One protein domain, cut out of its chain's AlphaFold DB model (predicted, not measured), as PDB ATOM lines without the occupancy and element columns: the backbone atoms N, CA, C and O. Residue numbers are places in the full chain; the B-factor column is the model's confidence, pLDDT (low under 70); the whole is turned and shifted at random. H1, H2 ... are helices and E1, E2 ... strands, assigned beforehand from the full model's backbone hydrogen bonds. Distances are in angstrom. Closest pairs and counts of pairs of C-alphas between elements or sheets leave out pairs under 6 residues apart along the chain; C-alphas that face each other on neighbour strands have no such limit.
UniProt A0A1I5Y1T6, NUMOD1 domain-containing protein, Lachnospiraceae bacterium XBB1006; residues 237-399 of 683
ATOM      1  N   ASP A 237      66.178 -51.232  -5.176       56.75
ATOM      2  CA  ASP A 237      67.280 -52.148  -4.956       56.75
ATOM      3  C   ASP A 237      67.944 -51.895  -3.591       56.75
ATOM      4  O   ASP A 237      68.437 -50.805  -3.290       56.75
ATOM      5  N   ARG A 238      67.980 -52.967  -2.794       54.56
ATOM      6  CA  ARG A 238      68.553 -53.100  -1.445       54.56
ATOM      7  C   ARG A 238      67.725 -52.452  -0.336       54.56
ATOM      8  O   ARG A 238      67.879 -51.284   0.027       54.56
ATOM      9  N   SER A 239      66.910 -53.291   0.303       63.75
ATOM     10  CA  SER A 239      66.530 -53.079   1.698       63.75
ATOM     11  C   SER A 239      67.794 -52.761   2.517       63.75
ATOM     12  O   SER A 239      68.887 -53.237   2.203       63.75
ATOM     13  N   ASN A 240      67.687 -51.945   3.570       76.50
ATOM     14  CA  ASN A 240      68.806 -51.674   4.489       76.50
ATOM     15  C   ASN A 240      69.078 -52.905   5.364       76.50
ATOM     16  O   ASN A 240      69.309 -52.769   6.556       76.50
ATOM     17  N   LEU A 241      68.968 -54.097   4.796       80.19
ATOM     18  CA  LEU A 241      69.117 -55.368   5.455       80.19
ATOM     19  C   LEU A 241      70.332 -56.060   4.864       80.19
ATOM     20  O   LEU A 241      70.556 -56.002   3.655       80.19
ATOM     21  N   ASP A 242      71.131 -56.692   5.712       83.75
ATOM     22  CA  ASP A 242      72.120 -57.638   5.217       83.75
ATOM     23  C   ASP A 242      71.485 -58.994   4.878       83.75
ATOM     24  O   ASP A 242      70.278 -59.207   5.015       83.75
ATOM     25  N   VAL A 243      72.331 -59.911   4.406       80.19
ATOM     26  CA  VAL A 243      71.961 -61.287   4.048       80.19
ATOM     27  C   VAL A 243      71.357 -62.071   5.217       80.19
ATOM     28  O   VAL A 243      70.584 -62.994   4.983       80.19
ATOM     29  N   ASP A 244      71.654 -61.666   6.455       80.94
ATOM     30  CA  ASP A 244      71.146 -62.274   7.686       80.94
ATOM     31  C   ASP A 244      69.882 -61.560   8.202       80.94
ATOM     32  O   ASP A 244      69.363 -61.876   9.275       80.94
ATOM     33  N   GLY A 245      69.376 -60.571   7.456       81.19
ATOM     34  CA  GLY A 245      68.191 -59.799   7.804       81.19
ATOM     35  C   GLY A 245      68.413 -58.753   8.898       81.19
ATOM     36  O   GLY A 245      67.426 -58.251   9.435       81.19
ATOM     37  N   LYS A 246      69.656 -58.393   9.245       89.19
ATOM     38  CA  LYS A 246      69.960 -57.322  10.212       89.19
ATOM     39  C   LYS A 246      69.851 -55.955   9.562       89.19
ATOM     40  O   LYS A 246      70.252 -55.769   8.419       89.19
ATOM     41  N   LEU A 247      69.365 -54.976  10.316       89.62
ATOM     42  CA  LEU A 247      69.243 -53.595   9.875       89.62
ATOM     43  C   LEU A 247      70.617 -52.908   9.834       89.62
ATOM     44  O   LEU A 247      71.385 -52.958  10.794       89.62
ATOM     45  N   LEU A 248      70.906 -52.253   8.713       92.19
ATOM     46  CA  LEU A 248      72.150 -51.563   8.398       92.19
ATOM     47  C   LEU A 248      71.943 -50.050   8.474       92.19
ATOM     48  O   LEU A 248      71.278 -49.462   7.620       92.19
ATOM     49  N   PHE A 249      72.558 -49.413   9.465       93.00
ATOM     50  CA  PHE A 249      72.574 -47.962   9.612       93.00
ATOM     51  C   PHE A 249      73.864 -47.386   9.045       93.00
ATOM     52  O   PHE A 249      74.952 -47.703   9.515       93.00
ATOM     53  N   TYR A 250      73.738 -46.506   8.062       94.12
ATOM     54  CA  TYR A 250      74.835 -45.760   7.462       94.12
ATOM     55  C   TYR A 250      74.867 -44.347   8.041       94.12
ATOM     56  O   TYR A 250      73.892 -43.599   7.907       94.12
ATOM     57  N   VAL A 251      75.976 -43.992   8.684       93.62
ATOM     58  CA  VAL A 251      76.137 -42.733   9.425       93.62
ATOM     59  C   VAL A 251      77.558 -42.190   9.305       93.62
ATOM     60  O   VAL A 251      78.491 -42.915   8.972       93.62
ATOM     61  N   HIS A 252      77.730 -40.911   9.611       91.25
ATOM     62  CA  HIS A 252      79.025 -40.312   9.898       91.25
ATOM     63  C   HIS A 252      79.167 -40.121  11.414       91.25
ATOM     64  O   HIS A 252      78.232 -39.656  12.078       91.25
ATOM     65  N   LEU A 253      80.332 -40.484  11.951       82.75
ATOM     66  CA  LEU A 253      80.654 -40.417  13.376       82.75
ATOM     67  C   LEU A 253      81.857 -39.500  13.574       82.75
ATOM     68  O   LEU A 253      82.807 -39.544  12.793       82.75
ATOM     69  N   ASP A 254      81.829 -38.702  14.638       71.81
ATOM     70  CA  ASP A 254      83.047 -38.077  15.142       71.81
ATOM     71  C   ASP A 254      83.863 -39.078  15.980       71.81
ATOM     72  O   ASP A 254      83.437 -40.206  16.224       71.81
ATOM     73  N   SER A 255      85.041 -38.668  16.450       64.75
ATOM     74  CA  SER A 255      85.948 -39.540  17.211       64.75
ATOM     75  C   SER A 255      85.337 -40.100  18.505       64.75
ATOM     76  O   SER A 255      85.693 -41.191  18.951       64.75
ATOM     77  N   ILE A 256      84.433 -39.345  19.138       65.25
ATOM     78  CA  ILE A 256      83.776 -39.753  20.384       65.25
ATOM     79  C   ILE A 256      82.725 -40.808  20.059       65.25
ATOM     80  O   ILE A 256      82.698 -41.871  20.678       65.25
ATOM     81  N   MET A 257      81.900 -40.537  19.051       80.44
ATOM     82  CA  MET A 257      80.858 -41.454  18.624       80.44
ATOM     83  C   MET A 257      81.425 -42.708  17.952       80.44
ATOM     84  O   MET A 257      80.825 -43.766  18.088       80.44
ATOM     85  N   GLU A 258      82.596 -42.649  17.310       78.94
ATOM     86  CA  GLU A 258      83.330 -43.837  16.843       78.94
ATOM     87  C   GLU A 258      83.681 -44.753  18.020       78.94
ATOM     88  O   GLU A 258      83.410 -45.950  17.964       78.94
ATOM     89  N   THR A 259      84.192 -44.188  19.118       74.44
ATOM     90  CA  THR A 259      84.510 -44.947  20.339       74.44
ATOM     91  C   THR A 259      83.251 -45.535  20.978       74.44
ATOM     92  O   THR A 259      83.224 -46.706  21.351       74.44
ATOM     93  N   TYR A 260      82.187 -44.737  21.070       83.38
ATOM     94  CA  TYR A 260      80.903 -45.176  21.611       83.38
ATOM     95  C   TYR A 260      80.303 -46.333  20.804       83.38
ATOM     96  O   TYR A 260      79.898 -47.348  21.373       83.38
ATOM     97  N   ILE A 261      80.273 -46.202  19.474       87.81
ATOM     98  CA  ILE A 261      79.780 -47.251  18.582       87.81
ATOM     99  C   ILE A 261      80.659 -48.496  18.704       87.81
ATOM    100  O   ILE A 261      80.118 -49.587  18.848       87.81
ATOM    101  N   ALA A 262      81.982 -48.338  18.750       85.19
ATOM    102  CA  ALA A 262      82.901 -49.459  18.906       85.19
ATOM    103  C   ALA A 262      82.678 -50.268  20.191       85.19
ATOM    104  O   ALA A 262      82.911 -51.475  20.192       85.19
ATOM    105  N   TYR A 263      82.226 -49.620  21.266       85.50
ATOM    106  CA  TYR A 263      81.991 -50.274  22.550       85.50
ATOM    107  C   TYR A 263      80.591 -50.900  22.661       85.50
ATOM    108  O   TYR A 263      80.464 -52.057  23.061       85.50
ATOM    109  N   TYR A 264      79.527 -50.175  22.293       89.56
ATOM    110  CA  TYR A 264      78.141 -50.630  22.512       89.56
ATOM    111  C   TYR A 264      77.519 -51.398  21.338       89.56
ATOM    112  O   TYR A 264      76.518 -52.110  21.519       89.56
ATOM    113  N   PHE A 265      78.097 -51.274  20.139       92.44
ATOM    114  CA  PHE A 265      77.606 -51.904  18.918       92.44
ATOM    115  C   PHE A 265      78.660 -52.883  18.390       92.44
ATOM    116  O   PHE A 265      79.586 -52.477  17.693       92.44
ATOM    117  N   PRO A 266      78.527 -54.186  18.691       81.38
ATOM    118  CA  PRO A 266      79.567 -55.176  18.396       81.38
ATOM    119  C   PRO A 266      79.787 -55.399  16.894       81.38
ATOM    120  O   PRO A 266      80.835 -55.890  16.487       81.38
ATOM    121  N   GLU A 267      78.802 -55.052  16.065       93.06
ATOM    122  CA  GLU A 267      78.851 -55.216  14.618       93.06
ATOM    123  C   GLU A 267      78.795 -53.847  13.938       93.06
ATOM    124  O   GLU A 267      77.723 -53.308  13.658       93.06
ATOM    125  N   TYR A 268      79.962 -53.273  13.665       94.06
ATOM    126  CA  TYR A 268      80.093 -52.043  12.894       94.06
ATOM    127  C   TYR A 268      81.291 -52.123  11.944       94.06
ATOM    128  O   TYR A 268      82.247 -52.859  12.179       94.06
ATOM    129  N   GLU A 269      81.237 -51.368  10.852       93.38
ATOM    130  CA  GLU A 269      82.278 -51.353   9.829       93.38
ATOM    131  C   GLU A 269      82.542 -49.933   9.337       93.38
ATOM    132  O   GLU A 269      81.615 -49.156   9.100       93.38
ATOM    133  N   LYS A 270      83.819 -49.602   9.143       90.81
ATOM    134  CA  LYS A 270      84.254 -48.315   8.595       90.81
ATOM    135  C   LYS A 270      84.192 -48.349   7.067       90.81
ATOM    136  O   LYS A 270      84.785 -49.218   6.428       90.81
ATOM    137  N   ILE A 271      83.487 -47.391   6.480       91.50
ATOM    138  CA  ILE A 271      83.345 -47.198   5.037       91.50
ATOM    139  C   ILE A 271      84.283 -46.072   4.606       91.50
ATOM    140  O   ILE A 271      84.153 -44.930   5.050       91.50
ATOM    141  N   HIS A 272      85.222 -46.413   3.727       83.56
ATOM    142  CA  HIS A 272      86.127 -45.457   3.096       83.56
ATOM    143  C   HIS A 272      85.408 -44.719   1.971       83.56
ATOM    144  O   HIS A 272      84.572 -45.315   1.282       83.56
ATOM    145  N   SER A 273      85.775 -43.456   1.747       83.75
ATOM    146  CA  SER A 273      85.245 -42.710   0.611       83.75
ATOM    147  C   SER A 273      85.494 -43.440  -0.718       83.75
ATOM    148  O   SER A 273      86.486 -44.142  -0.924       83.75
ATOM    149  N   ILE A 274      84.567 -43.243  -1.655       84.56
ATOM    150  CA  ILE A 274      84.702 -43.632  -3.063       84.56
ATOM    151  C   ILE A 274      85.719 -42.766  -3.835       84.56
ATOM    152  O   ILE A 274      85.932 -43.003  -5.032       84.56
ATOM    153  N   TYR A 275      86.314 -41.758  -3.191       77.25
ATOM    154  CA  TYR A 275      87.402 -40.928  -3.708       77.25
ATOM    155  C   TYR A 275      88.653 -41.097  -2.843       77.25
ATOM    156  O   TYR A 275      88.562 -41.228  -1.629       77.25
ATOM    157  N   ARG A 276      89.823 -41.140  -3.489       74.25
ATOM    158  CA  ARG A 276      91.114 -41.392  -2.821       74.25
ATOM    159  C   ARG A 276      91.781 -40.123  -2.291       74.25
ATOM    160  O   ARG A 276      92.756 -40.228  -1.563       74.25
ATOM    161  N   ASP A 277      91.302 -38.952  -2.695       69.75
ATOM    162  CA  ASP A 277      91.836 -37.639  -2.326       69.75
ATOM    163  C   ASP A 277      91.124 -37.024  -1.106       69.75
ATOM    164  O   ASP A 277      91.189 -35.812  -0.894       69.75
ATOM    165  N   GLU A 278      90.424 -37.840  -0.312       73.12
ATOM    166  CA  GLU A 278      89.797 -37.423   0.939       73.12
ATOM    167  C   GLU A 278      89.811 -38.517   2.012       73.12
ATOM    168  O   GLU A 278      89.773 -39.711   1.714       73.12
ATOM    169  N   ASP A 279      89.765 -38.074   3.269       66.38
ATOM    170  CA  ASP A 279      89.782 -38.931   4.458       66.38
ATOM    171  C   ASP A 279      88.456 -38.881   5.242       66.38
ATOM    172  O   ASP A 279      88.420 -39.160   6.442       66.38
ATOM    173  N   THR A 280      87.341 -38.490   4.610       76.56
ATOM    174  CA  THR A 280      86.033 -38.557   5.277       76.56
ATOM    175  C   THR A 280      85.602 -40.017   5.408       76.56
ATOM    176  O   THR A 280      85.400 -40.726   4.421       76.56
ATOM    177  N   TYR A 281      85.426 -40.462   6.652       79.31
ATOM    178  CA  TYR A 281      84.961 -41.807   6.966       79.31
ATOM    179  C   TYR A 281      83.476 -41.819   7.293       79.31
ATOM    180  O   TYR A 281      82.967 -40.973   8.031       79.31
ATOM    181  N   ASN A 282      82.793 -42.833   6.781       93.00
ATOM    182  CA  ASN A 282      81.441 -43.179   7.186       93.00
ATOM    183  C   ASN A 282      81.454 -44.542   7.873       93.00
ATOM    184  O   ASN A 282      82.453 -45.257   7.847       93.00
ATOM    185  N   TYR A 283      80.344 -44.909   8.490       94.25
ATOM    186  CA  TYR A 283      80.224 -46.121   9.281       94.25
ATOM    187  C   TYR A 283      78.925 -46.830   8.942       94.25
ATOM    188  O   TYR A 283      77.894 -46.195   8.716       94.25
ATOM    189  N   ARG A 284      78.994 -48.157   8.920       94.56
ATOM    190  CA  ARG A 284      77.854 -49.058   8.815       94.56
ATOM    191  C   ARG A 284      77.698 -49.800  10.129       94.56
ATOM    192  O   ARG A 284      78.553 -50.608  10.463       94.56
ATOM    193  N   ILE A 285      76.614 -49.543  10.847       95.56
ATOM    194  CA  ILE A 285      76.269 -50.214  12.102       95.56
ATOM    195  C   ILE A 285      75.220 -51.280  11.788       95.56
ATOM    196  O   ILE A 285      74.221 -50.977  11.135       95.56
ATOM    197  N   LYS A 286      75.436 -52.517  12.236       94.81
ATOM    198  CA  LYS A 286      74.516 -53.639  12.033       94.81
ATOM    199  C   LYS A 286      73.781 -53.936  13.333       94.81
ATOM    200  O   LYS A 286      74.402 -54.135  14.375       94.81
ATOM    201  N   VAL A 287      72.454 -53.976  13.276       93.19
ATOM    202  CA  VAL A 287      71.606 -54.244  14.443       93.19
ATOM    203  C   VAL A 287      70.551 -55.275  14.072       93.19
ATOM    204  O   VAL A 287      69.919 -55.175  13.022       93.19
ATOM    205  N   LYS A 288      70.339 -56.284  14.920       90.50
ATOM    206  CA  LYS A 288      69.281 -57.274  14.685       90.50
ATOM    207  C   LYS A 288      67.908 -56.593  14.714       90.50
ATOM    208  O   LYS A 288      67.670 -55.739  15.561       90.50
ATOM    209  N   LYS A 289      67.000 -56.979  13.810       84.81
ATOM    210  CA  LYS A 289      65.655 -56.375  13.685       84.81
ATOM    211  C   LYS A 289      64.804 -56.469  14.955       84.81
ATOM    212  O   LYS A 289      63.901 -55.660  15.144       84.81
ATOM    213  N   ASP A 290      65.050 -57.474  15.785       84.06
ATOM    214  CA  ASP A 290      64.360 -57.718  17.050       84.06
ATOM    215  C   ASP A 290      64.985 -56.971  18.243       84.06
ATOM    216  O   ASP A 290      64.333 -56.842  19.279       84.06
ATOM    217  N   ASP A 291      66.190 -56.406  18.095       88.12
ATOM    218  CA  ASP A 291      66.844 -55.562  19.103       88.12
ATOM    219  C   ASP A 291      66.305 -54.120  19.038       88.12
ATOM    220  O   ASP A 291      66.966 -53.169  18.608       88.12
ATOM    221  N   ILE A 292      65.040 -53.974  19.443       84.81
ATOM    222  CA  ILE A 292      64.303 -52.705  19.396       84.81
ATOM    223  C   ILE A 292      64.965 -51.623  20.263       84.81
ATOM    224  O   ILE A 292      64.877 -50.444  19.923       84.81
ATOM    225  N   GLU A 293      65.664 -51.994  21.340       87.19
ATOM    226  CA  GLU A 293      66.373 -51.041  22.202       87.19
ATOM    227  C   GLU A 293      67.557 -50.396  21.472       87.19
ATOM    228  O   GLU A 293      67.637 -49.166  21.407       87.19
ATOM    229  N   ARG A 294      68.442 -51.189  20.846       90.88
ATOM    230  CA  ARG A 294      69.557 -50.633  20.062       90.88
ATOM    231  C   ARG A 294      69.079 -49.880  18.827       90.88
ATOM    232  O   ARG A 294      69.634 -48.828  18.514       90.88
ATOM    233  N   ILE A 295      68.046 -50.381  18.146       88.75
ATOM    234  CA  ILE A 295      67.414 -49.673  17.022       88.75
ATOM    235  C   ILE A 295      66.906 -48.307  17.493       88.75
ATOM    236  O   ILE A 295      67.224 -47.287  16.881       88.75
ATOM    237  N   GLY A 296      66.164 -48.272  18.602       85.38
ATOM    238  CA  GLY A 296      65.627 -47.038  19.159       85.38
ATOM    239  C   GLY A 296      66.713 -46.038  19.548       85.38
ATOM    240  O   GLY A 296      66.590 -44.851  19.243       85.38
ATOM    241  N   LEU A 297      67.820 -46.520  20.115       89.69
ATOM    242  CA  LEU A 297      68.967 -45.696  20.481       89.69
ATOM    243  C   LEU A 297      69.645 -45.063  19.257       89.69
ATOM    244  O   LEU A 297      69.870 -43.856  19.249       89.69
ATOM    245  N   VAL A 298      69.913 -45.826  18.191       90.56
ATOM    246  CA  VAL A 298      70.510 -45.275  16.955       90.56
ATOM    247  C   VAL A 298      69.594 -44.226  16.318       90.56
ATOM    248  O   VAL A 298      70.060 -43.162  15.902       90.56
ATOM    249  N   LEU A 299      68.284 -44.487  16.278       83.50
ATOM    250  CA  LEU A 299      67.297 -43.539  15.754       83.50
ATOM    251  C   LEU A 299      67.214 -42.262  16.600       83.50
ATOM    252  O   LEU A 299      67.147 -41.163  16.043       83.50
ATOM    253  N   PHE A 300      67.273 -42.387  17.927       80.12
ATOM    254  CA  PHE A 300      67.375 -41.252  18.841       80.12
ATOM    255  C   PHE A 300      68.632 -40.417  18.555       80.12
ATOM    256  O   PHE A 300      68.519 -39.206  18.364       80.12
ATOM    257  N   LEU A 301      69.809 -41.045  18.449       81.44
ATOM    258  CA  LEU A 301      71.076 -40.347  18.197       81.44
ATOM    259  C   LEU A 301      71.069 -39.593  16.861       81.44
ATOM    260  O   LEU A 301      71.529 -38.451  16.801       81.44
ATOM    261  N   LEU A 302      70.515 -40.201  15.805       78.31
ATOM    262  CA  LEU A 302      70.324 -39.558  14.500       78.31
ATOM    263  C   LEU A 302      69.409 -38.336  14.606       78.31
ATOM    264  O   LEU A 302      69.709 -37.277  14.061       78.31
ATOM    265  N   ARG A 303      68.289 -38.475  15.324       72.38
ATOM    266  CA  ARG A 303      67.290 -37.411  15.488       72.38
ATOM    267  C   ARG A 303      67.832 -36.215  16.263       72.38
ATOM    268  O   ARG A 303      67.515 -35.083  15.922       72.38
ATOM    269  N   GLN A 304      68.636 -36.463  17.298       66.12
ATOM    270  CA  GLN A 304      69.296 -35.406  18.068       66.12
ATOM    271  C   GLN A 304      70.472 -34.763  17.311       66.12
ATOM    272  O   GLN A 304      71.060 -33.809  17.811       66.12
ATOM    273  N   GLY A 305      70.854 -35.292  16.140       65.50
ATOM    274  CA  GLY A 305      72.030 -34.843  15.393       65.50
ATOM    275  C   GLY A 305      73.363 -35.188  16.066       65.50
ATOM    276  O   GLY A 305      74.393 -34.629  15.690       65.50
ATOM    277  N   ILE A 306      73.352 -36.095  17.052       74.25
ATOM    278  CA  ILE A 306      74.554 -36.566  17.758       74.25
ATOM    279  C   ILE A 306      75.413 -37.402  16.805       74.25
ATOM    280  O   ILE A 306      76.625 -37.218  16.731       74.25
ATOM    281  N   ILE A 307      74.773 -38.283  16.033       82.19
ATOM    282  CA  ILE A 307      75.388 -38.940  14.874       82.19
ATOM    283  C   ILE A 307      74.792 -38.357  13.598       82.19
ATOM    284  O   ILE A 307      73.617 -37.987  13.557       82.19
ATOM    285  N   LYS A 308      75.616 -38.232  12.558       82.62
ATOM    286  CA  LYS A 308      75.278 -37.453  11.362       82.62
ATOM    287  C   LYS A 308      74.948 -38.359  10.182       82.62
ATOM    288  O   LYS A 308      75.329 -39.530  10.147       82.62
ATOM    289  N   LYS A 309      74.254 -37.801   9.187       87.81
ATOM    290  CA  LYS A 309      74.082 -38.453   7.880       87.81
ATOM    291  C   LYS A 309      75.458 -38.676   7.227       87.81
ATOM    292  O   LYS A 309      76.386 -37.927   7.542       87.81
ATOM    293  N   PRO A 310      75.608 -39.667   6.330       92.62
ATOM    294  CA  PRO A 310      76.885 -39.910   5.675       92.62
ATOM    295  C   PRO A 310      77.417 -38.669   4.947       92.62
ATOM    296  O   PRO A 310      76.658 -37.901   4.344       92.62
ATOM    297  N   GLN A 311      78.732 -38.490   5.007       90.44
ATOM    298  CA  GLN A 311      79.424 -37.316   4.492       90.44
ATOM    299  C   GLN A 311      80.453 -37.664   3.418       90.44
ATOM    300  O   GLN A 311      80.961 -38.780   3.350       90.44
ATOM    301  N   ILE A 312      80.762 -36.668   2.597       85.81
ATOM    302  CA  ILE A 312      81.808 -36.665   1.584       85.81
ATOM    303  C   ILE A 312      82.449 -35.274   1.575       85.81
ATOM    304  O   ILE A 312      81.735 -34.273   1.627       85.81
ATOM    305  N   TYR A 313      83.777 -35.179   1.597       79.56
ATOM    306  CA  TYR A 313      84.499 -33.920   1.826       79.56
ATOM    307  C   TYR A 313      83.969 -33.152   3.052       79.56
ATOM    308  O   TYR A 313      83.744 -31.941   3.002       79.56
ATOM    309  N   ASN A 314      83.704 -33.877   4.146       76.56
ATOM    310  CA  ASN A 314      83.089 -33.369   5.384       76.56
ATOM    311  C   ASN A 314      81.740 -32.642   5.183       76.56
ATOM    312  O   ASN A 314      81.333 -31.825   6.009       76.56
ATOM    313  N   THR A 315      81.046 -32.936   4.083       82.88
ATOM    314  CA  THR A 315      79.756 -32.347   3.703       82.88
ATOM    315  C   THR A 315      78.724 -33.458   3.562       82.88
ATOM    316  O   THR A 315      79.039 -34.530   3.054       82.88
ATOM    317  N   ALA A 316      77.490 -33.248   4.020       86.25
ATOM    318  CA  ALA A 316      76.443 -34.261   3.892       86.25
ATOM    319  C   ALA A 316      76.200 -34.618   2.414       86.25
ATOM    320  O   ALA A 316      75.968 -33.736   1.588       86.25
ATOM    321  N   ILE A 317      76.238 -35.915   2.085       89.56
ATOM    322  CA  ILE A 317      76.087 -36.398   0.698       89.56
ATOM    323  C   ILE A 317      74.745 -35.959   0.098       89.56
ATOM    324  O   ILE A 317      74.677 -35.578  -1.067       89.56
ATOM    325  N   GLU A 318      73.686 -35.981   0.904       84.94
ATOM    326  CA  GLU A 318      72.355 -35.499   0.527       84.94
ATOM    327  C   GLU A 318      72.377 -34.027   0.092       84.94
ATOM    328  O   GLU A 318      71.882 -33.701  -0.980       84.94
ATOM    329  N   GLU A 319      73.004 -33.129   0.858       80.94
ATOM    330  CA  GLU A 319      73.060 -31.706   0.494       80.94
ATOM    331  C   GLU A 319      73.808 -31.484  -0.827       80.94
ATOM    332  O   GLU A 319      73.408 -30.667  -1.655       80.94
ATOM    333  N   VAL A 320      74.877 -32.252  -1.043       85.88
ATOM    334  CA  VAL A 320      75.670 -32.227  -2.275       85.88
ATOM    335  C   VAL A 320      74.840 -32.672  -3.485       85.88
ATOM    336  O   VAL A 320      74.942 -32.063  -4.549       85.88
ATOM    337  N   LEU A 321      73.992 -33.695  -3.330       82.38
ATOM    338  CA  LEU A 321      73.116 -34.203  -4.394       82.38
ATOM    339  C   LEU A 321      72.084 -33.175  -4.867       82.38
ATOM    340  O   LEU A 321      71.702 -33.204  -6.036       82.38
ATOM    341  N   TYR A 322      71.645 -32.277  -3.982       76.19
ATOM    342  CA  TYR A 322      70.617 -31.276  -4.281       76.19
ATOM    343  C   TYR A 322      71.172 -29.855  -4.474       76.19
ATOM    344  O   TYR A 322      70.399 -28.912  -4.658       76.19
ATOM    345  N   ALA A 323      72.498 -29.686  -4.488       72.88
ATOM    346  CA  ALA A 323      73.142 -28.376  -4.552       72.88
ATOM    347  C   ALA A 323      72.781 -27.560  -5.812       72.88
ATOM    348  O   ALA A 323      72.686 -26.337  -5.733       72.88
ATOM    349  N   PHE A 324      72.527 -28.205  -6.956       69.50
ATOM    350  CA  PHE A 324      72.240 -27.515  -8.223       69.50
ATOM    351  C   PHE A 324      70.784 -27.044  -8.385       69.50
ATOM    352  O   PHE A 324      70.516 -26.225  -9.255       69.50
ATOM    353  N   TYR A 325      69.846 -27.491  -7.540       62.75
ATOM    354  CA  TYR A 325      68.470 -26.955  -7.537       62.75
ATOM    355  C   TYR A 325      68.341 -25.647  -6.745       62.75
ATOM    356  O   TYR A 325      67.272 -25.047  -6.699       62.75
ATOM    357  N   SER A 326      69.400 -25.237  -6.045       54.34
ATOM    358  CA  SER A 326      69.319 -24.295  -4.927       54.34
ATOM    359  C   SER A 326      69.693 -22.852  -5.269       54.34
ATOM    360  O   SER A 326      70.229 -22.137  -4.422       54.34
ATOM    361  N   ASP A 327      69.340 -22.365  -6.461       43.94
ATOM    362  CA  ASP A 327      69.541 -20.949  -6.826       43.94
ATOM    363  C   ASP A 327      68.740 -19.945  -5.950       43.94
ATOM    364  O   ASP A 327      68.808 -18.738  -6.171       43.94
ATOM    365  N   GLY A 328      68.056 -20.408  -4.891       41.38
ATOM    366  CA  GLY A 328      67.427 -19.574  -3.857       41.38
ATOM    367  C   GLY A 328      67.322 -20.170  -2.440       41.38
ATOM    368  O   GLY A 328      66.773 -19.510  -1.567       41.38
ATOM    369  N   TYR A 329      67.849 -21.372  -2.164       37.81
ATOM    370  CA  TYR A 329      67.760 -22.004  -0.833       37.81
ATOM    371  C   TYR A 329      69.121 -21.987  -0.134       37.81
ATOM    372  O   TYR A 329      70.141 -22.149  -0.796       37.81
ATOM    373  N   GLY A 330      69.132 -21.791   1.191       46.78
ATOM    374  CA  GLY A 330      70.299 -21.537   2.059       46.78
ATOM    375  C   GLY A 330      71.373 -22.634   2.158       46.78
ATOM    376  O   GLY A 330      71.885 -22.894   3.244       46.78
ATOM    377  N   ILE A 331      71.734 -23.270   1.046       61.47
ATOM    378  CA  ILE A 331      72.854 -24.197   0.921       61.47
ATOM    379  C   ILE A 331      74.162 -23.417   1.038       61.47
ATOM    380  O   ILE A 331      74.374 -22.401   0.368       61.47
ATOM    381  N   SER A 332      75.052 -23.915   1.898       65.19
ATOM    382  CA  SER A 332      76.329 -23.269   2.169       65.19
ATOM    383  C   SER A 332      77.218 -23.211   0.920       65.19
ATOM    384  O   SER A 332      77.224 -24.117   0.082       65.19
ATOM    385  N   GLU A 333      78.041 -22.168   0.823       73.25
ATOM    386  CA  GLU A 333      79.040 -22.049  -0.246       73.25
ATOM    387  C   GLU A 333      80.027 -23.233  -0.237       73.25
ATOM    388  O   GLU A 333      80.506 -23.668  -1.282       73.25
ATOM    389  N   ALA A 334      80.297 -23.813   0.939       70.12
ATOM    390  CA  ALA A 334      81.110 -25.021   1.066       70.12
ATOM    391  C   ALA A 334      80.469 -26.214   0.335       70.12
ATOM    392  O   ALA A 334      81.139 -26.876  -0.456       70.12
ATOM    393  N   THR A 335      79.163 -26.430   0.513       78.69
ATOM    394  CA  THR A 335      78.413 -27.495  -0.167       78.69
ATOM    395  C   THR A 335      78.420 -27.304  -1.689       78.69
ATOM    396  O   THR A 335      78.662 -28.260  -2.429       78.69
ATOM    397  N   LYS A 336      78.244 -26.066  -2.175       79.12
ATOM    398  CA  LYS A 336      78.321 -25.741  -3.614       79.12
ATOM    399  C   LYS A 336      79.698 -26.054  -4.201       79.12
ATOM    400  O   LYS A 336      79.796 -26.625  -5.287       79.12
ATOM    401  N   ASN A 337      80.764 -25.744  -3.464       82.06
ATOM    402  CA  ASN A 337      82.129 -26.068  -3.876       82.06
ATOM    403  C   ASN A 337      82.369 -27.580  -3.962       82.06
ATOM    404  O   ASN A 337      83.012 -28.038  -4.909       82.06
ATOM    405  N   VAL A 338      81.822 -28.364  -3.029       84.81
ATOM    406  CA  VAL A 338      81.905 -29.832  -3.079       84.81
ATOM    407  C   VAL A 338      81.125 -30.390  -4.269       84.81
ATOM    408  O   VAL A 338      81.668 -31.208  -5.011       84.81
ATOM    409  N   ALA A 339      79.906 -29.911  -4.528       86.12
ATOM    410  CA  ALA A 339      79.130 -30.316  -5.704       86.12
ATOM    411  C   ALA A 339      79.865 -29.996  -7.017       86.12
ATOM    412  O   ALA A 339      79.974 -30.856  -7.893       86.12
ATOM    413  N   LYS A 340      80.476 -28.807  -7.117       86.31
ATOM    414  CA  LYS A 340      81.317 -28.420  -8.258       86.31
ATOM    415  C   LYS A 340      82.543 -29.322  -8.400       86.31
ATOM    416  O   LYS A 340      82.827 -29.774  -9.506       86.31
ATOM    417  N   LYS A 341      83.243 -29.631  -7.300       87.81
ATOM    418  CA  LYS A 341      84.382 -30.569  -7.292       87.81
ATOM    419  C   LYS A 341      83.968 -31.951  -7.804       87.81
ATOM    420  O   LYS A 341      84.700 -32.579  -8.562       87.81
ATOM    421  N   LEU A 342      82.772 -32.397  -7.434       87.88
ATOM    422  CA  LEU A 342      82.194 -33.668  -7.860       87.88
ATOM    423  C   LEU A 342      81.539 -33.619  -9.247       87.88
ATOM    424  O   LEU A 342      81.038 -34.640  -9.715       87.88
ATOM    425  N   SER A 343      81.569 -32.462  -9.920       87.75
ATOM    426  CA  SER A 343      80.926 -32.234 -11.219       87.75
ATOM    427  C   SER A 343      79.429 -32.572 -11.216       87.75
ATOM    428  O   SER A 343      78.910 -33.118 -12.189       87.75
ATOM    429  N   ILE A 344      78.749 -32.280 -10.104       85.06
ATOM    430  CA  ILE A 344      77.300 -32.423  -9.952       85.06
ATOM    431  C   ILE A 344      76.672 -31.074 -10.293       85.06
ATOM    432  O   ILE A 344      76.731 -30.131  -9.504       85.06
ATOM    433  N   CYS A 345      76.115 -30.979 -11.494       78.50
ATOM    434  CA  CYS A 345      75.565 -29.742 -12.052       78.50
ATOM    435  C   CYS A 345      74.159 -29.902 -12.640       78.50
ATOM    436  O   CYS A 345      73.535 -28.907 -12.986       78.50
ATOM    437  N   ASP A 346      73.679 -31.136 -12.779       72.38
ATOM    438  CA  ASP A 346      72.418 -31.476 -13.434       72.38
ATOM    439  C   ASP A 346      71.911 -32.862 -12.994       72.38
ATOM    440  O   ASP A 346      72.569 -33.605 -12.258       72.38
ATOM    441  N   GLU A 347      70.744 -33.244 -13.504       77.38
ATOM    442  CA  GLU A 347      70.112 -34.536 -13.232       77.38
ATOM    443  C   GLU A 347      70.961 -35.745 -13.637       77.38
ATOM    444  O   GLU A 347      71.085 -36.732 -12.904       77.38
ATOM    445  N   LYS A 348      71.616 -35.664 -14.798       82.06
ATOM    446  CA  LYS A 348      72.427 -36.760 -15.338       82.06
ATOM    447  C   LYS A 348      73.662 -37.009 -14.474       82.06
ATOM    448  O   LYS A 348      74.024 -38.159 -14.218       82.06
ATOM    449  N   SER A 349      74.335 -35.950 -14.036       84.44
ATOM    450  CA  SER A 349      75.481 -36.007 -13.126       84.44
ATOM    451  C   SER A 349      75.075 -36.474 -11.730       84.44
ATOM    452  O   SER A 349      75.777 -37.320 -11.171       84.44
ATOM    453  N   ARG A 350      73.906 -36.050 -11.226       85.62
ATOM    454  CA  ARG A 350      73.288 -36.580  -9.997       85.62
ATOM    455  C   ARG A 350      73.069 -38.090 -10.085       85.62
ATOM    456  O   ARG A 350      73.569 -38.829  -9.237       85.62
ATOM    457  N   LEU A 351      72.415 -38.577 -11.143       85.44
ATOM    458  CA  LEU A 351      72.189 -40.010 -11.364       85.44
ATOM    459  C   LEU A 351      73.509 -40.788 -11.485       85.44
ATOM    460  O   LEU A 351      73.655 -41.855 -10.886       85.44
ATOM    461  N   ARG A 352      74.499 -40.272 -12.230       89.31
ATOM    462  CA  ARG A 352      75.835 -40.898 -12.319       89.31
ATOM    463  C   ARG A 352      76.493 -41.014 -10.947       89.31
ATOM    464  O   ARG A 352      77.091 -42.046 -10.642       89.31
ATOM    465  N   PHE A 353      76.376 -39.977 -10.126       90.50
ATOM    466  CA  PHE A 353      76.930 -39.970  -8.782       90.50
ATOM    467  C   PHE A 353      76.208 -40.965  -7.861       90.50
ATOM    468  O   PHE A 353      76.870 -41.769  -7.205       90.50
ATOM    469  N   LEU A 354      74.873 -41.022  -7.905       88.50
ATOM    470  CA  LEU A 354      74.079 -42.022  -7.181       88.50
ATOM    471  C   LEU A 354      74.426 -43.458  -7.593       88.50
ATOM    472  O   LEU A 354      74.610 -44.308  -6.725       88.50
ATOM    473  N   LYS A 355      74.621 -43.734  -8.891       89.25
ATOM    474  CA  LYS A 355      75.100 -45.047  -9.378       89.25
ATOM    475  C   LYS A 355      76.500 -45.401  -8.872       89.25
ATOM    476  O   LYS A 355      76.841 -46.575  -8.750       89.25
ATOM    477  N   LYS A 356      77.348 -44.404  -8.608       90.56
ATOM    478  CA  LYS A 356      78.668 -44.630  -8.007       90.56
ATOM    479  C   LYS A 356      78.534 -44.946  -6.515       90.56
ATOM    480  O   LYS A 356      79.181 -45.881  -6.045       90.56
ATOM    481  N   LEU A 357      77.680 -44.210  -5.801       89.19
ATOM    482  CA  LEU A 357      77.385 -44.417  -4.379       89.19
ATOM    483  C   LEU A 357      76.664 -45.742  -4.103       89.19
ATOM    484  O   LEU A 357      76.948 -46.372  -3.085       89.19
ATOM    485  N   SER A 358      75.806 -46.209  -5.017       88.44
ATOM    486  CA  SER A 358      75.021 -47.445  -4.857       88.44
ATOM    487  C   SER A 358      75.872 -48.705  -4.658       88.44
ATOM    488  O   SER A 358      75.400 -49.728  -4.164       88.44
ATOM    489  N   ARG A 359      77.165 -48.631  -4.996       87.25
ATOM    490  CA  ARG A 359      78.147 -49.695  -4.752       87.25
ATOM    491  C   ARG A 359      78.428 -49.918  -3.266       87.25
ATOM    492  O   ARG A 359      78.795 -51.026  -2.891       87.25
ATOM    493  N   GLN A 360      78.282 -48.882  -2.442       87.69
ATOM    494  CA  GLN A 360      78.581 -48.912  -1.008       87.69
ATOM    495  C   GLN A 360      77.351 -48.645  -0.132       87.69
ATOM    496  O   GLN A 360      77.298 -49.128   0.995       87.69
ATOM    497  N   TYR A 361      76.369 -47.904  -0.648       89.12
ATOM    498  CA  TYR A 361      75.221 -47.414   0.109       89.12
ATOM    499  C   TYR A 361      73.896 -47.767  -0.579       89.12
ATOM    500  O   TYR A 361      73.818 -47.710  -1.805       89.12
ATOM    501  N   PRO A 362      72.817 -48.037   0.170       87.50
ATOM    502  CA  PRO A 362      71.462 -48.044  -0.374       87.50
ATOM    503  C   PRO A 362      71.073 -46.624  -0.797       87.50
ATOM    504  O   PRO A 362      71.080 -45.721   0.033       87.50
ATOM    505  N   VAL A 363      70.712 -46.400  -2.066       82.75
ATOM    506  CA  VAL A 363      70.466 -45.040  -2.602       82.75
ATOM    507  C   VAL A 363      69.388 -44.285  -1.822       82.75
ATOM    508  O   VAL A 363      69.495 -43.075  -1.625       82.75
ATOM    509  N   ARG A 364      68.393 -45.009  -1.300       77.12
ATOM    510  CA  ARG A 364      67.283 -44.446  -0.526       77.12
ATOM    511  C   ARG A 364      67.695 -43.638   0.711       77.12
ATOM    512  O   ARG A 364      66.935 -42.778   1.125       77.12
ATOM    513  N   ILE A 365      68.888 -43.859   1.281       81.94
ATOM    514  CA  ILE A 365      69.346 -43.118   2.474       81.94
ATOM    515  C   ILE A 365      69.742 -41.662   2.187       81.94
ATOM    516  O   ILE A 365      69.936 -40.889   3.122       81.94
ATOM    517  N   PHE A 366      69.933 -41.311   0.912       78.44
ATOM    518  CA  PHE A 366      70.372 -39.980   0.477       78.44
ATOM    519  C   PHE A 366      69.240 -39.106  -0.051       78.44
ATOM    520  O   PHE A 366      69.483 -38.005  -0.541       78.44
ATOM    521  N   LEU A 367      68.019 -39.622  -0.014       66.12
ATOM    522  CA  LEU A 367      66.845 -38.899  -0.453       66.12
ATOM    523  C   LEU A 367      66.373 -37.972   0.658       66.12
ATOM    524  O   LEU A 367      66.715 -38.166   1.822       66.12
ATOM    525  N   ARG A 368      65.548 -36.996   0.278       59.03
ATOM    526  CA  ARG A 368      65.080 -35.924   1.162       59.03
ATOM    527  C   ARG A 368      64.358 -36.414   2.427       59.03
ATOM    528  O   ARG A 368      64.207 -35.648   3.375       59.03
ATOM    529  N   GLU A 369      63.924 -37.673   2.471       60.53
ATOM    530  CA  GLU A 369      63.236 -38.246   3.624       60.53
ATOM    531  C   GLU A 369      64.120 -38.223   4.889       60.53
ATOM    532  O   GLU A 369      65.328 -38.475   4.840       60.53
ATOM    533  N   PRO A 370      63.543 -37.962   6.076       65.06
ATOM    534  CA  PRO A 370      64.272 -38.055   7.331       65.06
ATOM    535  C   PRO A 370      64.919 -39.433   7.494       65.06
ATOM    536  O   PRO A 370      64.247 -40.461   7.501       65.06
ATOM    537  N   LEU A 371      66.237 -39.465   7.692       72.06
ATOM    538  CA  LEU A 371      67.002 -40.714   7.701       72.06
ATOM    539  C   LEU A 371      66.508 -41.723   8.762       72.06
ATOM    540  O   LEU A 371      66.476 -42.928   8.520       72.06
ATOM    541  N   ALA A 372      66.045 -41.231   9.915       67.19
ATOM    542  CA  ALA A 372      65.430 -42.060  10.952       67.19
ATOM    543  C   ALA A 372      64.133 -42.755  10.481       67.19
ATOM    544  O   ALA A 372      63.883 -43.904  10.843       67.19
ATOM    545  N   TYR A 373      63.339 -42.088   9.642       67.62
ATOM    546  CA  TYR A 373      62.118 -42.642   9.058       67.62
ATOM    547  C   TYR A 373      62.435 -43.758   8.055       67.62
ATOM    548  O   TYR A 373      61.850 -44.835   8.143       67.62
ATOM    549  N   ILE A 374      63.419 -43.542   7.173       73.25
ATOM    550  CA  ILE A 374      63.886 -44.545   6.197       73.25
ATOM    551  C   ILE A 374      64.335 -45.841   6.893       73.25
ATOM    552  O   ILE A 374      64.082 -46.950   6.416       73.25
ATOM    553  N   TYR A 375      65.026 -45.730   8.029       78.88
ATOM    554  CA  TYR A 375      65.443 -46.910   8.785       78.88
ATOM    555  C   TYR A 375      64.272 -47.590   9.497       78.88
ATOM    556  O   TYR A 375      64.174 -48.814   9.468       78.88
ATOM    557  N   ALA A 376      63.354 -46.820  10.082       70.19
ATOM    558  CA  ALA A 376      62.182 -47.368  10.757       70.19
ATOM    559  C   ALA A 376      61.210 -48.092   9.811       70.19
ATOM    560  O   ALA A 376      60.661 -49.126  10.187       70.19
ATOM    561  N   SER A 377      61.054 -47.617   8.570       70.94
ATOM    562  CA  SER A 377      60.209 -48.262   7.551       70.94
ATOM    563  C   SER A 377      60.746 -49.616   7.064       70.94
ATOM    564  O   SER A 377      60.086 -50.307   6.295       70.94
ATOM    565  N   SER A 378      61.934 -50.022   7.520       74.44
ATOM    566  CA  SER A 378      62.584 -51.290   7.159       74.44
ATOM    567  C   SER A 378      62.304 -52.438   8.140       74.44
ATOM    568  O   SER A 378      62.919 -53.501   8.030       74.44
ATOM    569  N   LEU A 379      61.436 -52.218   9.133       72.25
ATOM    570  CA  LEU A 379      61.051 -53.207  10.141       72.25
ATOM    571  C   LEU A 379      59.845 -54.038   9.662       72.25
ATOM    572  O   LEU A 379      58.857 -53.478   9.194       72.25
ATOM    573  N   ASP A 380      59.900 -55.365   9.829       63.59
ATOM    574  CA  ASP A 380      58.908 -56.323   9.292       63.59
ATOM    575  C   ASP A 380      57.603 -56.397  10.116       63.59
ATOM    576  O   ASP A 380      57.249 -57.468  10.614       63.59
ATOM    577  N   ARG A 381      56.871 -55.293  10.322       58.06
ATOM    578  CA  ARG A 381      55.560 -55.346  11.007       58.06
ATOM    579  C   ARG A 381      54.518 -54.409  10.404       58.06
ATOM    580  O   ARG A 381      54.839 -53.277  10.050       58.06
ATOM    581  N   GLU A 382      53.259 -54.865  10.412       52.31
ATOM    582  CA  GLU A 382      52.060 -54.090  10.031       52.31
ATOM    583  C   GLU A 382      51.970 -52.728  10.756       52.31
ATOM    584  O   GLU A 382      51.436 -51.774  10.201       52.31
ATOM    585  N   ASP A 383      52.611 -52.593  11.925       55.69
ATOM    586  CA  ASP A 383      52.580 -51.402  12.782       55.69
ATOM    587  C   ASP A 383      53.951 -50.715  12.981       55.69
ATOM    588  O   ASP A 383      54.217 -50.134  14.036       55.69
ATOM    589  N   TRP A 384      54.875 -50.750  12.012       60.50
ATOM    590  CA  TRP A 384      56.194 -50.097  12.172       60.50
ATOM    591  C   TRP A 384      56.099 -48.603  12.554       60.50
ATOM    592  O   TRP A 384      56.971 -48.089  13.255       60.50
ATOM    593  N   LYS A 385      55.008 -47.922  12.168       57.69
ATOM    594  CA  LYS A 385      54.681 -46.553  12.599       57.69
ATOM    595  C   LYS A 385      54.401 -46.474  14.106       57.69
ATOM    596  O   LYS A 385      54.887 -45.547  14.738       57.69
ATOM    597  N   ASP A 386      53.688 -47.428  14.709       61.94
ATOM    598  CA  ASP A 386      53.493 -47.488  16.171       61.94
ATOM    599  C   ASP A 386      54.827 -47.702  16.894       61.94
ATOM    600  O   ASP A 386      55.142 -47.008  17.859       61.94
ATOM    601  N   ILE A 387      55.659 -48.616  16.390       61.44
ATOM    602  CA  ILE A 387      56.985 -48.875  16.962       61.44
ATOM    603  C   ILE A 387      57.845 -47.614  16.883       61.44
ATOM    604  O   ILE A 387      58.412 -47.188  17.891       61.44
ATOM    605  N   TYR A 388      57.895 -46.988  15.708       64.50
ATOM    606  CA  TYR A 388      58.630 -45.754  15.500       64.50
ATOM    607  C   TYR A 388      58.100 -44.633  16.390       64.50
ATOM    608  O   TYR A 388      58.860 -44.119  17.196       64.50
ATOM    609  N   TYR A 389      56.814 -44.287  16.313       59.16
ATOM    610  CA  TYR A 389      56.256 -43.127  17.008       59.16
ATOM    611  C   TYR A 389      56.092 -43.343  18.519       59.16
ATOM    612  O   TYR A 389      56.472 -42.481  19.307       59.16
ATOM    613  N   ASN A 390      55.572 -44.486  18.960       61.09
ATOM    614  CA  ASN A 390      55.209 -44.687  20.364       61.09
ATOM    615  C   ASN A 390      56.316 -45.318  21.203       61.09
ATOM    616  O   ASN A 390      56.480 -44.935  22.360       61.09
ATOM    617  N   ARG A 391      57.080 -46.271  20.656       63.34
ATOM    618  CA  ARG A 391      58.120 -46.968  21.435       63.34
ATOM    619  C   ARG A 391      59.469 -46.274  21.359       63.34
ATOM    620  O   ARG A 391      60.162 -46.198  22.368       63.34
ATOM    621  N   ILE A 392      59.812 -45.765  20.179       64.56
ATOM    622  CA  ILE A 392      61.130 -45.192  19.911       64.56
ATOM    623  C   ILE A 392      61.101 -43.671  20.082       64.56
ATOM    624  O   ILE A 392      61.851 -43.091  20.861       64.56
ATOM    625  N   TYR A 393      60.192 -43.014  19.376       58.59
ATOM    626  CA  TYR A 393      60.189 -41.572  19.184       58.59
ATOM    627  C   TYR A 393      59.642 -40.790  20.388       58.59
ATOM    628  O   TYR A 393      60.294 -39.860  20.860       58.59
ATOM    629  N   ASN A 394      58.493 -41.195  20.940       60.12
ATOM    630  CA  ASN A 394      57.893 -40.560  22.123       60.12
ATOM    631  C   ASN A 394      58.636 -40.893  23.431       60.12
ATOM    632  O   ASN A 394      58.294 -40.371  24.490       60.12
ATOM    633  N   ASN A 395      59.670 -41.738  23.371       67.69
ATOM    634  CA  ASN A 395      60.425 -42.197  24.531       67.69
ATOM    635  C   ASN A 395      61.810 -41.528  24.642       67.69
ATOM    636  O   ASN A 395      62.774 -42.134  25.105       67.69
ATOM    637  N   ASP A 396      61.919 -40.259  24.227       64.31
ATOM    638  CA  ASP A 396      63.176 -39.489  24.241       64.31
ATOM    639  C   ASP A 396      63.877 -39.530  25.602       64.31
ATOM    640  O   ASP A 396      65.085 -39.727  25.678       64.31
ATOM    641  N   LYS A 397      63.107 -39.400  26.689       66.12
ATOM    642  CA  LYS A 397      63.634 -39.417  28.056       66.12
ATOM    643  C   LYS A 397      64.334 -40.739  28.392       66.12
ATOM    644  O   LYS A 397      65.351 -40.709  29.079       66.12
ATOM    645  N   HIS A 398      63.802 -41.866  27.918       80.69
ATOM    646  CA  HIS A 398      64.400 -43.189  28.118       80.69
ATOM    647  C   HIS A 398      65.728 -43.300  27.379       80.69
ATOM    648  O   HIS A 398      66.756 -43.494  28.020       80.69
ATOM    649  N   TYR A 399      65.740 -43.081  26.061       79.50
ATOM    650  CA  TYR A 399      66.965 -43.218  25.262       79.50
ATOM    651  C   TYR A 399      68.030 -42.183  25.621       79.50
ATOM    652  O   TYR A 399      69.218 -42.488  25.580       79.50
TER     653      TYR A 399
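This is residues 237 to 399 of the 683 residues of the protein "NUMOD1 domain-containing protein" of Lachnospiraceae bacterium XBB1006 (UniProt A0A1I5Y1T6). A small sheet of three strands has H2 and H7 packed on one face, with H8 packed on both of these helices, H9 on H2, and H1 grazing the sheet. Away from the sheet, H3, H4 and H5 make a loose group of helices, and H6 sits between that group and H7. The printed part has 163 residues, with nine named helices and three named strands in the order E1 H1 E2 E3 H2 H3 H4 H5 H6 H7 H8 H9. The sheet runs E1 - E3 - E2, antiparallel, and the class is mostly helix. The whole is compact, with a radius of gyration of the C-alphas of 16.2 A and spans of 42 by 32 by 30 A.

In the sheet, E1 is residues 247 to 251, 12.9 A long from C-alpha 247 at (69.243, -53.595, 9.875); E3 is 282 to 287, 16.5 A; E2 is 268 to 271. H1 is residues 255 to 264, 14.6 A, and H2 is 292 to 303, 16.1 A. H7 is residues 371 to 376, H8 is 384 to 393, 11.7 A, and H9 is 396 to 399, ending at C-alpha 399 at (66.965, -43.218, 25.262). H3 is residues 317 to 321, H4 is 333 to 341, 12.3 A, H5 is 347 to 357, 15.1 A, and H6 is 363 to 366.

E3, the inner strand, is antiparallel to E1 at 157 degrees, with N 249 and O 285 within hydrogen-bond range at 2.8 A, and forms a hairpin with E2 at 155 degrees, with N 271 and O 282 at 2.7 A. E1, H1 and E2 are a split strand-helix-strand unit, E3 lying between its two strands, with a right-handed crossover. H1 only grazes the sheet, with residues 258 to 262. H2 and H7 on one face of the sheet make two layers. H2 touches H7 with residues 299 to 303 alone, at a shallow tilt of 16 degrees, opposite ways; their closest C-alphas, Leu 299 and Ala 372, are 5.4 A apart. With residues 296 to 300 alone, H2 touches H8, closest C-alphas Gly 296 and Ile 392 at 4.9 A, and H9, Leu 297 and Tyr 399 at 5.7 A. H6 and H7 touch only at the corner, and only just, with 3 pairs of C-alphas within 8 A; the closest are Ile 365 and Leu 371, 6.2 A. H3 touches H4, closest C-alphas Val 320 and Ala 339 at 5.2 A, and is close to but not clearly touching H5, Leu 321 and Arg 350 at 6.1 A. Every O i to N i+4 pair is within hydrogen-bond range in H1, H2, H3, H4, H5 and H7, and 4 of 6 are in H8; H6 and H9 are too short for one.

The C-alphas farthest apart, Asp 277 and Glu 382, are 44.8 A apart. The printed part has no cut; the links H2 to H3 and H3 to H4 are long. The mean pLDDT of the printed part is 77.9, with 42 residues under 70, among them 324 to 332 and 380 to 397.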